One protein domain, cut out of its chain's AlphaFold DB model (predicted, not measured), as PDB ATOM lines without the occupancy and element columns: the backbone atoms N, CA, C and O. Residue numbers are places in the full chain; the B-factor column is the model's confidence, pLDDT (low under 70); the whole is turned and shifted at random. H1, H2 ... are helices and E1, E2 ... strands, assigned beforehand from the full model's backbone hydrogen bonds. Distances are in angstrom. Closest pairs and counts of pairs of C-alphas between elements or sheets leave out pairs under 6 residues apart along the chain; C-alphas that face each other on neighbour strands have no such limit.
ATOM      1  N   CYS A   3       8.190  46.066  13.388       71.06
ATOM      2  CA  CYS A   3       8.066  46.775  14.657       71.06
ATOM      3  C   CYS A   3       6.998  46.072  15.500       71.06
ATOM      4  O   CYS A   3       5.869  45.909  15.037       71.06
ATOM      5  N   VAL A   4       7.356  45.647  16.711       74.00
ATOM      6  CA  VAL A   4       6.466  44.956  17.646       74.00
ATOM      7  C   VAL A   4       6.390  45.767  18.932       74.00
ATOM      8  O   VAL A   4       7.417  46.083  19.532       74.00
ATOM      9  N   THR A   5       5.175  46.101  19.362       69.31
ATOM     10  CA  THR A   5       4.936  46.745  20.655       69.31
ATOM     11  C   THR A   5       4.625  45.710  21.730       69.31
ATOM     12  O   THR A   5       3.857  44.773  21.499       69.31
ATOM     13  N   LEU A   6       5.214  45.867  22.918       63.66
ATOM     14  CA  LEU A   6       4.900  44.999  24.055       63.66
ATOM     15  C   LEU A   6       3.612  45.454  24.765       63.66
ATOM     16  O   LEU A   6       3.367  46.658  24.877       63.66
ATOM     17  N   PRO A   7       2.794  44.516  25.285       62.44
ATOM     18  CA  PRO A   7       1.632  44.852  26.099       62.44
ATOM     19  C   PRO A   7       2.055  45.478  27.436       62.44
ATOM     20  O   PRO A   7       3.097  45.133  27.993       62.44
ATOM     21  N   ALA A   8       1.199  46.342  27.991       56.62
ATOM     22  CA  ALA A   8       1.486  47.163  29.176       56.62
ATOM     23  C   ALA A   8       1.972  46.401  30.427       56.62
ATOM     24  O   ALA A   8       2.659  46.969  31.269       56.62
ATOM     25  N   SER A   9       1.671  45.106  30.545       55.00
ATOM     26  CA  SER A   9       2.171  44.252  31.629       55.00
ATOM     27  C   SER A   9       3.669  43.922  31.543       55.00
ATOM     28  O   SER A   9       4.254  43.582  32.565       55.00
ATOM     29  N   ALA A  10       4.292  44.018  30.362       54.00
ATOM     30  CA  ALA A  10       5.727  43.782  30.152       54.00
ATOM     31  C   ALA A  10       6.555  45.085  30.103       54.00
ATOM     32  O   ALA A  10       7.759  45.067  30.370       54.00
ATOM     33  N   GLN A  11       5.901  46.221  29.828       53.69
ATOM     34  CA  GLN A  11       6.500  47.567  29.809       53.69
ATOM     35  C   GLN A  11       7.051  47.999  31.181       53.69
ATOM     36  O   GLN A  11       7.973  48.798  31.265       53.69
ATOM     37  N   ALA A  12       6.542  47.434  32.281       49.44
ATOM     38  CA  ALA A  12       7.037  47.724  33.631       49.44
ATOM     39  C   ALA A  12       8.459  47.186  33.915       49.44
ATOM     40  O   ALA A  12       9.043  47.523  34.943       49.44
ATOM     41  N   SER A  13       8.997  46.330  33.038       50.53
ATOM     42  CA  SER A  13      10.290  45.643  33.207       50.53
ATOM     43  C   SER A  13      11.341  45.977  32.143       50.53
ATOM     44  O   SER A  13      12.517  45.692  32.353       50.53
ATOM     45  N   LEU A  14      10.947  46.578  31.017       56.69
ATOM     46  CA  LEU A  14      11.861  47.112  30.008       56.69
ATOM     47  C   LEU A  14      11.464  48.568  29.759       56.69
ATOM     48  O   LEU A  14      10.311  48.824  29.439       56.69
ATOM     49  N   GLU A  15      12.406  49.511  29.861       55.09
ATOM     50  CA  GLU A  15      12.162  50.969  29.785       55.09
ATOM     51  C   GLU A  15      11.650  51.482  28.412       55.09
ATOM     52  O   GLU A  15      11.675  52.684  28.144       55.09
ATOM     53  N   ARG A  16      11.216  50.594  27.505       60.66
ATOM     54  CA  ARG A  16      10.682  50.927  26.178       60.66
ATOM     55  C   ARG A  16       9.582  49.965  25.740       60.66
ATOM     56  O   ARG A  16       9.676  48.753  25.918       60.66
ATOM     57  N   ASP A  17       8.623  50.522  25.008       64.06
ATOM     58  CA  ASP A  17       7.442  49.804  24.519       64.06
ATOM     59  C   ASP A  17       7.628  49.158  23.136       64.06
ATOM     60  O   ASP A  17       6.742  48.433  22.684       64.06
ATOM     61  N   VAL A  18       8.735  49.443  22.438       68.00
ATOM     62  CA  VAL A  18       8.935  49.170  21.002       68.00
ATOM     63  C   VAL A  18      10.186  48.331  20.758       68.00
ATOM     64  O   VAL A  18      11.284  48.744  21.132       68.00
ATOM     65  N   PHE A  19      10.022  47.220  20.037       77.06
ATOM     66  CA  PHE A  19      11.101  46.325  19.622       77.06
ATOM     67  C   PHE A  19      11.145  46.172  18.102       77.06
ATOM     68  O   PHE A  19      10.111  45.999  17.452       77.06
ATOM     69  N   ILE A  20      12.350  46.195  17.530       83.19
ATOM     70  CA  ILE A  20      12.569  45.845  16.124       83.19
ATOM     71  C   ILE A  20      12.918  44.362  16.028       83.19
ATOM     72  O   ILE A  20      13.891  43.903  16.618       83.19
ATOM     73  N   VAL A  21      12.157  43.617  15.228       83.75
ATOM     74  CA  VAL A  21      12.457  42.226  14.877       83.75
ATOM     75  C   VAL A  21      13.103  42.180  13.492       83.75
ATOM     76  O   VAL A  21      12.525  42.592  12.475       83.75
ATOM     77  N   LEU A  22      14.323  41.652  13.443       83.38
ATOM     78  CA  LEU A  22      15.031  41.325  12.218       83.38
ATOM     79  C   LEU A  22      14.575  39.938  11.742       83.38
ATOM     80  O   LEU A  22      14.934  38.917  12.322       83.38
ATOM     81  N   ARG A  23      13.773  39.911  10.674       81.12
ATOM     82  CA  ARG A  23      13.374  38.683   9.973       81.12
ATOM     83  C   ARG A  23      14.240  38.502   8.725       81.12
ATOM     84  O   ARG A  23      14.175  39.346   7.829       81.12
ATOM     85  N   VAL A  24      15.004  37.414   8.652       80.69
ATOM     86  CA  VAL A  24      15.825  37.022   7.491       80.69
ATOM     87  C   VAL A  24      15.514  35.567   7.148       80.69
ATOM     88  O   VAL A  24      15.876  34.648   7.877       80.69
ATOM     89  N   ASN A  25      14.834  35.340   6.023       79.94
ATOM     90  CA  ASN A  25      14.304  34.027   5.635       79.94
ATOM     91  C   ASN A  25      13.408  33.415   6.733       79.94
ATOM     92  O   ASN A  25      12.307  33.914   6.951       79.94
ATOM     93  N   ALA A  26      13.867  32.352   7.400       80.75
ATOM     94  CA  ALA A  26      13.182  31.698   8.521       80.75
ATOM     95  C   ALA A  26      13.762  32.077   9.900       80.75
ATOM     96  O   ALA A  26      13.282  31.586  10.919       80.75
ATOM     97  N   LEU A  27      14.805  32.912   9.939       74.19
ATOM     98  CA  LEU A  27      15.412  33.404  11.170       74.19
ATOM     99  C   LEU A  27      14.689  34.678  11.621       74.19
ATOM    100  O   LEU A  27      14.573  35.637  10.853       74.19
ATOM    101  N   GLU A  28      14.241  34.697  12.871       83.50
ATOM    102  CA  GLU A  28      13.613  35.851  13.515       83.50
ATOM    103  C   GLU A  28      14.411  36.198  14.769       83.50
ATOM    104  O   GLU A  28      14.469  35.404  15.705       83.50
ATOM    105  N   VAL A  29      15.045  37.372  14.778       80.00
ATOM    106  CA  VAL A  29      15.842  37.858  15.909       80.00
ATOM    107  C   VAL A  29      15.245  39.171  16.416       80.00
ATOM    108  O   VAL A  29      15.198  40.139  15.649       80.00
ATOM    109  N   PRO A  30      14.796  39.258  17.679       81.44
ATOM    110  CA  PRO A  30      14.512  40.543  18.300       81.44
ATOM    111  C   PRO A  30      15.834  41.291  18.511       81.44
ATOM    112  O   PRO A  30      16.759  40.783  19.141       81.44
ATOM    113  N   LEU A  31      15.940  42.501  17.971       79.62
ATOM    114  CA  LEU A  31      17.094  43.358  18.204       79.62
ATOM    115  C   LEU A  31      16.945  44.013  19.578       79.62
ATOM    116  O   LEU A  31      15.984  44.742  19.819       79.62
ATOM    117  N   ASP A  32      17.899  43.776  20.471       79.31
ATOM    118  CA  ASP A  32      18.013  44.529  21.720       79.31
ATOM    119  C   ASP A  32      18.452  45.973  21.398       79.31
ATOM    120  O   ASP A  32      19.457  46.157  20.709       79.31
ATOM    121  N   PRO A  33      17.737  47.014  21.857       75.19
ATOM    122  CA  PRO A  33      18.165  48.397  21.663       75.19
ATOM    123  C   PRO A  33      19.469  48.781  22.393       75.19
ATOM    124  O   PRO A  33      20.013  49.851  22.119       75.19
ATOM    125  N   GLY A  34      19.949  47.970  23.341       76.00
ATOM    126  CA  GLY A  34      21.268  48.116  23.970       76.00
ATOM    127  C   GLY A  34      22.423  47.503  23.165       76.00
ATOM    128  O   GLY A  34      23.580  47.640  23.557       76.00
ATOM    129  N   ARG A  35      22.127  46.818  22.052       82.50
ATOM    130  CA  ARG A  35      23.110  46.108  21.226       82.50
ATOM    131  C   ARG A  35      23.926  47.087  20.381       82.50
ATOM    132  O   ARG A  35      23.356  47.938  19.703       82.50
ATOM    133  N   VAL A  36      25.249  46.937  20.374       85.38
ATOM    134  CA  VAL A  36      26.126  47.682  19.455       85.38
ATOM    135  C   VAL A  36      26.099  47.005  18.085       85.38
ATOM    136  O   VAL A  36      26.197  45.779  17.992       85.38
ATOM    137  N   ILE A  37      25.975  47.794  17.019       88.44
ATOM    138  CA  ILE A  37      25.990  47.319  15.633       88.44
ATOM    139  C   ILE A  37      27.113  48.038  14.890       88.44
ATOM    140  O   ILE A  37      27.067  49.256  14.759       88.44
ATOM    141  N   SER A  38      28.105  47.315  14.377       87.56
ATOM    142  CA  SER A  38      29.229  47.894  13.623       87.56
ATOM    143  C   SER A  38      29.247  47.426  12.172       87.56
ATOM    144  O   SER A  38      28.971  46.259  11.893       87.56
ATOM    145  N   VAL A  39      29.625  48.304  11.242       86.56
ATOM    146  CA  VAL A  39      29.872  47.918   9.842       86.56
ATOM    147  C   VAL A  39      31.297  47.375   9.700       86.56
ATOM    148  O   VAL A  39      32.263  48.102   9.897       86.56
ATOM    149  N   GLU A  40      31.428  46.097   9.345       77.50
ATOM    150  CA  GLU A  40      32.714  45.385   9.246       77.50
ATOM    151  C   GLU A  40      33.362  45.539   7.862       77.50
ATOM    152  O   GLU A  40      34.581  45.640   7.737       77.50
ATOM    153  N   SER A  41      32.556  45.557   6.797       70.12
ATOM    154  CA  SER A  41      33.061  45.650   5.426       70.12
ATOM    155  C   SER A  41      32.036  46.271   4.483       70.12
ATOM    156  O   SER A  41      30.843  45.962   4.553       70.12
ATOM    157  N   VAL A  42      32.513  47.119   3.567       71.62
ATOM    158  CA  VAL A  42      31.731  47.700   2.470       71.62
ATOM    159  C   VAL A  42      32.414  47.369   1.151       71.62
ATOM    160  O   VAL A  42      33.424  47.969   0.795       71.62
ATOM    161  N   ASN A  43      31.832  46.425   0.416       67.25
ATOM    162  CA  ASN A  43      32.305  45.987  -0.892       67.25
ATOM    163  C   ASN A  43      31.263  46.319  -1.971       67.25
ATOM    164  O   ASN A  43      30.071  46.451  -1.693       67.25
ATOM    165  N   SER A  44      31.680  46.351  -3.239       60.31
ATOM    166  CA  SER A  44      30.784  46.515  -4.401       60.31
ATOM    167  C   SER A  44      29.690  45.440  -4.515       60.31
ATOM    168  O   SER A  44      28.714  45.627  -5.235       60.31
ATOM    169  N   HIS A  45      29.852  44.316  -3.812       63.53
ATOM    170  CA  HIS A  45      28.933  43.175  -3.815       63.53
ATOM    171  C   HIS A  45      28.083  43.056  -2.540       63.53
ATOM    172  O   HIS A  45      27.189  42.213  -2.496       63.53
ATOM    173  N   GLY A  46      28.331  43.869  -1.507       77.56
ATOM    174  CA  GLY A  46      27.560  43.818  -0.266       77.56
ATOM    175  C   GLY A  46      28.144  44.630   0.891       77.56
ATOM    176  O   GLY A  46      29.303  45.048   0.851       77.56
ATOM    177  N   ARG A  47      27.344  44.812   1.946       83.25
ATOM    178  CA  ARG A  47      27.788  45.312   3.259       83.25
ATOM    179  C   ARG A  47      27.616  44.240   4.328       83.25
ATOM    180  O   ARG A  47      26.587  43.568   4.355       83.25
ATOM    181  N   SER A  48      28.609  44.108   5.206       87.19
ATOM    182  CA  SER A  48      28.552  43.231   6.381       87.19
ATOM    183  C   SER A  48      28.413  44.051   7.658       87.19
ATOM    184  O   SER A  48      29.179  44.987   7.889       87.19
ATOM    185  N   TYR A  49      27.447  43.665   8.486       88.81
ATOM    186  CA  TYR A  49      27.156  44.236   9.794       88.81
ATOM    187  C   TYR A  49      27.401  43.181  10.870       88.81
ATOM    188  O   TYR A  49      26.949  42.043  10.729       88.81
ATOM    189  N   VAL A  50      28.052  43.578  11.956       89.75
ATOM    190  CA  VAL A  50      28.255  42.762  13.156       89.75
ATOM    191  C   VAL A  50      27.376  43.331  14.257       89.75
ATOM    192  O   VAL A  50      27.521  44.493  14.638       89.75
ATOM    193  N   LEU A  51      26.439  42.522  14.742       88.38
ATOM    194  CA  LEU A  51      25.602  42.838  15.889       88.38
ATOM    195  C   LEU A  51      26.207  42.125  17.100       88.38
ATOM    196  O   LEU A  51      26.048  40.912  17.260       88.38
ATOM    197  N   HIS A  52      26.913  42.892  17.926       86.38
ATOM    198  CA  HIS A  52      27.672  42.401  19.077       86.38
ATOM    199  C   HIS A  52      26.763  41.774  20.136       86.38
ATOM    200  O   HIS A  52      25.570  42.072  20.191       86.38
ATOM    201  N   GLY A  53      27.317  40.932  21.005       80.12
ATOM    202  CA  GLY A  53      26.589  40.429  22.171       80.12
ATOM    203  C   GLY A  53      26.218  41.554  23.143       80.12
ATOM    204  O   GLY A  53      27.043  42.409  23.465       80.12
ATOM    205  N   SER A  54      24.978  41.543  23.626       75.19
ATOM    206  CA  SER A  54      24.490  42.394  24.717       75.19
ATOM    207  C   SER A  54      24.404  41.595  26.024       75.19
ATOM    208  O   SER A  54      24.460  40.366  26.027       75.19
ATOM    209  N   TYR A  55      24.205  42.276  27.153       67.69
ATOM    210  CA  TYR A  55      23.982  41.632  28.453       67.69
ATOM    211  C   TYR A  55      22.727  40.734  28.469       67.69
ATOM    212  O   TYR A  55      22.696  39.734  29.184       67.69
ATOM    213  N   ALA A  56      21.706  41.070  27.670       68.38
ATOM    214  CA  ALA A  56      20.476  40.281  27.543       68.38
ATOM    215  C   ALA A  56      20.584  39.112  26.541       68.38
ATOM    216  O   ALA A  56      19.853  38.130  26.662       68.38
ATOM    217  N   ASP A  57      21.482  39.214  25.558       72.25
ATOM    218  CA  ASP A  57      21.713  38.214  24.512       72.25
ATOM    219  C   ASP A  57      23.196  38.257  24.092       72.25
ATOM    220  O   ASP A  57      23.577  39.126  23.304       72.25
ATOM    221  N   PRO A  58      24.043  37.342  24.601       80.19
ATOM    222  CA  PRO A  58      25.481  37.351  24.346       80.19
ATOM    223  C   PRO A  58      25.860  36.784  22.969       80.19
ATOM    224  O   PRO A  58      27.048  36.635  22.692       80.19
ATOM    225  N   THR A  59      24.894  36.418  22.117       82.06
ATOM    226  CA  THR A  59      25.205  35.950  20.760       82.06
ATOM    227  C   THR A  59      25.818  37.069  19.919       82.06
ATOM    228  O   THR A  59      25.478  38.240  20.064       82.06
ATOM    229  N   GLU A  60      26.710  36.719  19.000       86.56
ATOM    230  CA  GLU A  60      27.204  37.635  17.972       86.56
ATOM    231  C   GLU A  60      26.575  37.236  16.636       86.56
ATOM    232  O   GLU A  60      26.498  36.048  16.308       86.56
ATOM    233  N   LEU A  61      26.054  38.212  15.890       85.00
ATOM    234  CA  LEU A  61      25.326  37.959  14.648       85.00
ATOM    235  C   LEU A  61      25.942  38.756  13.503       85.00
ATOM    236  O   LEU A  61      25.932  39.986  13.515       85.00
ATOM    237  N   HIS A  62      26.413  38.046  12.481       87.38
ATOM    238  CA  HIS A  62      26.892  38.643  11.237       87.38
ATOM    239  C   HIS A  62      25.750  38.672  10.217       87.38
ATOM    240  O   HIS A  62      25.200  37.633   9.844       87.38
ATOM    241  N   LEU A  63      25.396  39.868   9.754       86.25
ATOM    242  CA  LEU A  63      24.417  40.099   8.698       86.25
ATOM    243  C   LEU A  63      25.139  40.642   7.463       86.25
ATOM    244  O   LEU A  63      25.596  41.781   7.469       86.25
ATOM    245  N   THR A  64      25.178  39.871   6.379       85.88
ATOM    246  CA  THR A  64      25.661  40.358   5.079       85.88
ATOM    247  C   THR A  64      24.483  40.660   4.159       85.88
ATOM    248  O   THR A  64      23.710  39.771   3.807       85.88
ATOM    249  N   VAL A  65      24.361  41.922   3.748       84.56
ATOM    250  CA  VAL A  65      23.414  42.384   2.728       84.56
ATOM    251  C   VAL A  65      24.147  42.407   1.391       84.56
ATOM    252  O   VAL A  65      25.059  43.207   1.206       84.56
ATOM    253  N   THR A  66      23.780  41.518   0.468       83.56
ATOM    254  CA  THR A  66      24.392  41.416  -0.870       83.56
ATOM    255  C   THR A  66      23.642  42.250  -1.905       83.56
ATOM    256  O   THR A  66      22.413  42.211  -1.933       83.56
ATOM    257  N   PHE A  67      24.368  42.923  -2.799       80.50
ATOM    258  CA  PHE A  67      23.797  43.733  -3.884       80.50
ATOM    259  C   PHE A  67      23.695  42.953  -5.194       80.50
ATOM    260  O   PHE A  67      24.565  42.141  -5.526       80.50
ATOM    261  N   SER A  68      22.661  43.239  -5.983       69.44
ATOM    262  CA  SER A  68      22.457  42.633  -7.298       69.44
ATOM    263  C   SER A  68      23.375  43.313  -8.316       69.44
ATOM    264  O   SER A  68      22.962  44.226  -9.035       69.44
ATOM    265  N   SER A  69      24.642  42.889  -8.391       61.62
ATOM    266  CA  SER A  69      25.653  43.488  -9.277       61.62
ATOM    267  C   SER A  69      25.375  43.200 -10.764       61.62
ATOM    268  O   SER A  69      26.019  42.353 -11.383       61.62
ATOM    269  N   HIS A  70      24.403  43.912 -11.339       52.69
ATOM    270  CA  HIS A  70      23.936  43.761 -12.722       52.69
ATOM    271  C   HIS A  70      24.296  44.933 -13.650       52.69
ATOM    272  O   HIS A  70      23.978  44.885 -14.838       52.69
ATOM    273  N   PHE A  71      24.981  45.967 -13.150       49.97
ATOM    274  CA  PHE A  71      25.476  47.070 -13.977       49.97
ATOM    275  C   PHE A  71      26.938  46.878 -14.396       49.97
ATOM    276  O   PHE A  71      27.807  46.582 -13.576       49.97
ATOM    277  N   LEU A  72      27.212  47.127 -15.682       50.00
ATOM    278  CA  LEU A  72      28.525  47.046 -16.345       50.00
ATOM    279  C   LEU A  72      29.478  48.194 -15.935       50.00
ATOM    280  O   LEU A  72      30.080  48.853 -16.778       50.00
ATOM    281  N   GLY A  73      29.578  48.467 -14.634       53.59
ATOM    282  CA  GLY A  73      30.361  49.570 -14.069       53.59
ATOM    283  C   GLY A  73      30.662  49.460 -12.570       53.59
ATOM    284  O   GLY A  73      31.114  50.437 -11.987       53.59
ATOM    285  N   GLY A  74      30.394  48.315 -11.927       56.53
ATOM    286  CA  GLY A  74      30.792  48.045 -10.533       56.53
ATOM    287  C   GLY A  74      30.064  48.845  -9.439       56.53
ATOM    288  O   GLY A  74      30.408  48.706  -8.270       56.53
ATOM    289  N   GLY A  75      29.077  49.671  -9.798       58.38
ATOM    290  CA  GLY A  75      28.268  50.450  -8.859       58.38
ATOM    291  C   GLY A  75      27.022  49.710  -8.360       58.38
ATOM    292  O   GLY A  75      26.428  48.913  -9.089       58.38
ATOM    293  N   ILE A  76      26.609  50.027  -7.130       65.88
ATOM    294  CA  ILE A  76      25.359  49.555  -6.516       65.88
ATOM    295  C   ILE A  76      24.161  50.190  -7.261       65.88
ATOM    296  O   ILE A  76      24.207  51.389  -7.561       65.88
ATOM    297  N   PRO A  77      23.085  49.441  -7.577       69.25
ATOM    298  CA  PRO A  77      21.863  50.011  -8.144       69.25
ATOM    299  C   PRO A  77      21.255  51.084  -7.230       69.25
ATOM    300  O   PRO A  77      21.139  50.875  -6.026       69.25
ATOM    301  N   ILE A  78      20.798  52.207  -7.799       69.88
ATOM    302  CA  ILE A  78      20.311  53.372  -7.026       69.88
ATOM    303  C   ILE A  78      19.229  52.981  -6.002       69.88
ATOM    304  O   ILE A  78      19.290  53.422  -4.863       69.88
ATOM    305  N   HIS A  79      18.287  52.109  -6.371       73.94
ATOM    306  CA  HIS A  79      17.237  51.659  -5.451       73.94
ATOM    307  C   HIS A  79      17.746  50.751  -4.322       73.94
ATOM    308  O   HIS A  79      17.253  50.848  -3.206       73.94
ATOM    309  N   GLU A  80      18.756  49.909  -4.577       76.25
ATOM    310  CA  GLU A  80      19.375  49.103  -3.514       76.25
ATOM    311  C   GLU A  80      20.179  49.994  -2.555       76.25
ATOM    312  O   GLU A  80      20.191  49.743  -1.354       76.25
ATOM    313  N   GLN A  81      20.781  51.077  -3.060       74.75
ATOM    314  CA  GLN A  81      21.451  52.096  -2.248       74.75
ATOM    315  C   GLN A  81      20.453  52.912  -1.395       74.75
ATOM    316  O   GLN A  81      20.715  53.136  -0.216       74.75
ATOM    317  N   GLU A  82      19.297  53.305  -1.945       72.94
ATOM    318  CA  GLU A  82      18.217  53.991  -1.208       72.94
ATOM    319  C   GLU A  82      17.628  53.110  -0.084       72.94
ATOM    320  O   GLU A  82      17.427  53.580   1.042       72.94
ATOM    321  N   ASP A  83      17.385  51.822  -0.355       79.81
ATOM    322  CA  ASP A  83      16.895  50.857   0.641       79.81
ATOM    323  C   ASP A  83      17.937  50.599   1.752       79.81
ATOM    324  O   ASP A  83      17.582  50.472   2.926       79.81
ATOM    325  N   LEU A  84      19.225  50.572   1.400       82.00
ATOM    326  CA  LEU A  84      20.353  50.399   2.321       82.00
ATOM    327  C   LEU A  84      20.552  51.608   3.247       82.00
ATOM    328  O   LEU A  84      20.694  51.441   4.456       82.00
ATOM    329  N   GLU A  85      20.504  52.828   2.705       78.44
ATOM    330  CA  GLU A  85      20.538  54.067   3.496       78.44
ATOM    331  C   GLU A  85      19.330  54.156   4.440       78.44
ATOM    332  O   GLU A  85      19.459  54.553   5.599       78.44
ATOM    333  N   THR A  86      18.157  53.710   3.981       81.75
ATOM    334  CA  THR A  86      16.948  53.616   4.813       81.75
ATOM    335  C   THR A  86      17.120  52.588   5.938       81.75
ATOM    336  O   THR A  86      16.734  52.851   7.078       81.75
ATOM    337  N   PHE A  87      17.729  51.433   5.656       82.94
ATOM    338  CA  PHE A  87      18.042  50.406   6.651       82.94
ATOM    339  C   PHE A  87      18.999  50.930   7.736       82.94
ATOM    340  O   PHE A  87      18.693  50.819   8.925       82.94
ATOM    341  N   GLU A  88      20.102  51.569   7.345       83.19
ATOM    342  CA  GLU A  88      21.090  52.147   8.269       83.19
ATOM    343  C   GLU A  88      20.520  53.324   9.076       83.19
ATOM    344  O   GLU A  88      20.804  53.453  10.268       83.19
ATOM    345  N   SER A  89      19.640  54.136   8.480       77.88
ATOM    346  CA  SER A  89      18.912  55.193   9.194       77.88
ATOM    347  C   SER A  89      17.996  54.633  10.291       77.88
ATOM    348  O   SER A  89      17.907  55.213  11.371       77.88
ATOM    349  N   ILE A  90      17.350  53.483  10.064       82.00
ATOM    350  CA  ILE A  90      16.520  52.824  11.085       82.00
ATOM    351  C   ILE A  90      17.392  52.203  12.188       82.00
ATOM    352  O   ILE A  90      17.055  52.327  13.367       82.00
ATOM    353  N   LEU A  91      18.517  51.566  11.838       83.81
ATOM    354  CA  LEU A  91      19.427  50.975  12.828       83.81
ATOM    355  C   LEU A  91      20.084  52.029  13.725       83.81
ATOM    356  O   LEU A  91      20.076  51.863  14.940       83.81
ATOM    357  N   SER A  92      20.589  53.120  13.145       80.31
ATOM    358  CA  SER A  92      21.213  54.232  13.886       80.31
ATOM    359  C   SER A  92      20.240  55.031  14.749       80.31
ATOM    360  O   SER A  92      20.646  55.660  15.723       80.31
ATOM    361  N   GLN A  93      18.944  54.981  14.440       79.56
ATOM    362  CA  GLN A  93      17.914  55.441  15.361       79.56
ATOM    363  C   GLN A  93      17.713  54.436  16.506       79.56
ATOM    364  O   GLN A  93      17.659  54.827  17.665       79.56
ATOM    365  N   TYR A  94      17.585  53.142  16.218       78.12
ATOM    366  CA  TYR A  94      17.166  52.156  17.219       78.12
ATOM    367  C   TYR A  94      18.253  51.749  18.238       78.12
ATOM    368  O   TYR A  94      17.925  51.528  19.410       78.12
ATOM    369  N   ALA A  95      19.512  51.653  17.799       81.81
ATOM    370  CA  ALA A  95      20.639  51.046  18.515       81.81
ATOM    371  C   ALA A  95      21.946  51.868  18.375       81.81
ATOM    372  O   ALA A  95      22.004  52.806  17.581       81.81
ATOM    373  N   ASP A  96      23.002  51.513  19.123       81.75
ATOM    374  CA  ASP A  96      24.340  52.126  18.979       81.75
ATOM    375  C   ASP A  96      25.007  51.632  17.681       81.75
ATOM    376  O   ASP A  96      25.664  50.588  17.650       81.75
ATOM    377  N   PHE A  97      24.761  52.349  16.582       82.25
ATOM    378  CA  PHE A  97      25.264  52.022  15.250       82.25
ATOM    379  C   PHE A  97      26.579  52.748  14.949       82.25
ATOM    380  O   PHE A  97      26.608  53.971  14.807       82.25
ATOM    381  N   ARG A  98      27.653  51.978  14.768       82.81
ATOM    382  CA  ARG A  98      28.989  52.457  14.406       82.81
ATOM    383  C   ARG A  98      29.239  52.262  12.918       82.81
ATOM    384  O   ARG A  98      29.324  51.135  12.420       82.81
ATOM    385  N   GLY A  99      29.342  53.384  12.212       72.69
ATOM    386  CA  GLY A  99      29.674  53.419  10.793       72.69
ATOM    387  C   GLY A  99      31.145  53.093  10.517       72.69
ATOM    388  O   GLY A  99      31.949  52.873  11.417       72.69
TER     389      GLY A  99
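What this domain is: This is residues 3 to 99 of the 470 residues of the protein "Senescence domain-containing protein" of Dendrothele bispora (strain CBS 962.96) (UniProt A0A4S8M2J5). A four-stranded sheet, E6 E5 E4 E7, has helix H2 over one face, running along the strands, and a small sheet, E1 E2 E3, near the later end of H2. H1 and its links at one end and the long link from E6 to H2 at the other make the length, 55 by 25 by 23 A. The 97 printed residues, mixed in class, run E1 H1 E2 E3 E4 E5 E6 H2 E7; the larger sheet is mixed, the smaller antiparallel. The whole is only just loose, close to compact, with a radius of gyration of the C-alphas of 15.5 A.

Where its parts are: E1 is residues 3 to 5, from C-alpha 3 at (8.066, 46.775, 14.657). H1 is 8 to 11, E2 18 to 24 at 19.4 A, E3 27 to 31, E4 36 to 43 at 21.3 A, E5 46 to 51 and E6 61 to 66. H2, residues 78 to 94, measures 24.5 A; E7, 96 to 98, ends at C-alpha 98 at (28.989, 52.457, 14.406).

How they stand to each other: E2 is antiparallel to E1 (N 4 to O 19, 2.9 A) and E3 (N 22 to O 29, 2.8 A). E4, E5 and E6 form a meander, antiparallel strands in a row (N 40 to O 48, 2.9 A; N 49 to O 63, 2.8 A). E7 is parallel to E4 (N 98 to O 37, 2.8 A). E6, H2 and E7 form a split strand-helix-strand unit, E5 and E4 between its strands, with a right-handed crossover. H2, 10.1 A over the larger sheet in two layers, has every O i to N i+4 pair within hydrogen-bond range; H1 is too short for one, and its one O i to N i+3 pair is not within range. The closest C-alphas of H2 and E7, Leu 91 and Phe 97, are 6.4 A apart.

The domain as a whole: The C-alphas of Ser 9 and Leu 72, farthest apart, are 54.8 A apart. The printed part has no cut; the link from E6 to H2 is long. Mean pLDDT of the printed part is 74.4, with residues 5 to 18, 43 to 45, 55 to 56 and 68 to 78 under 70.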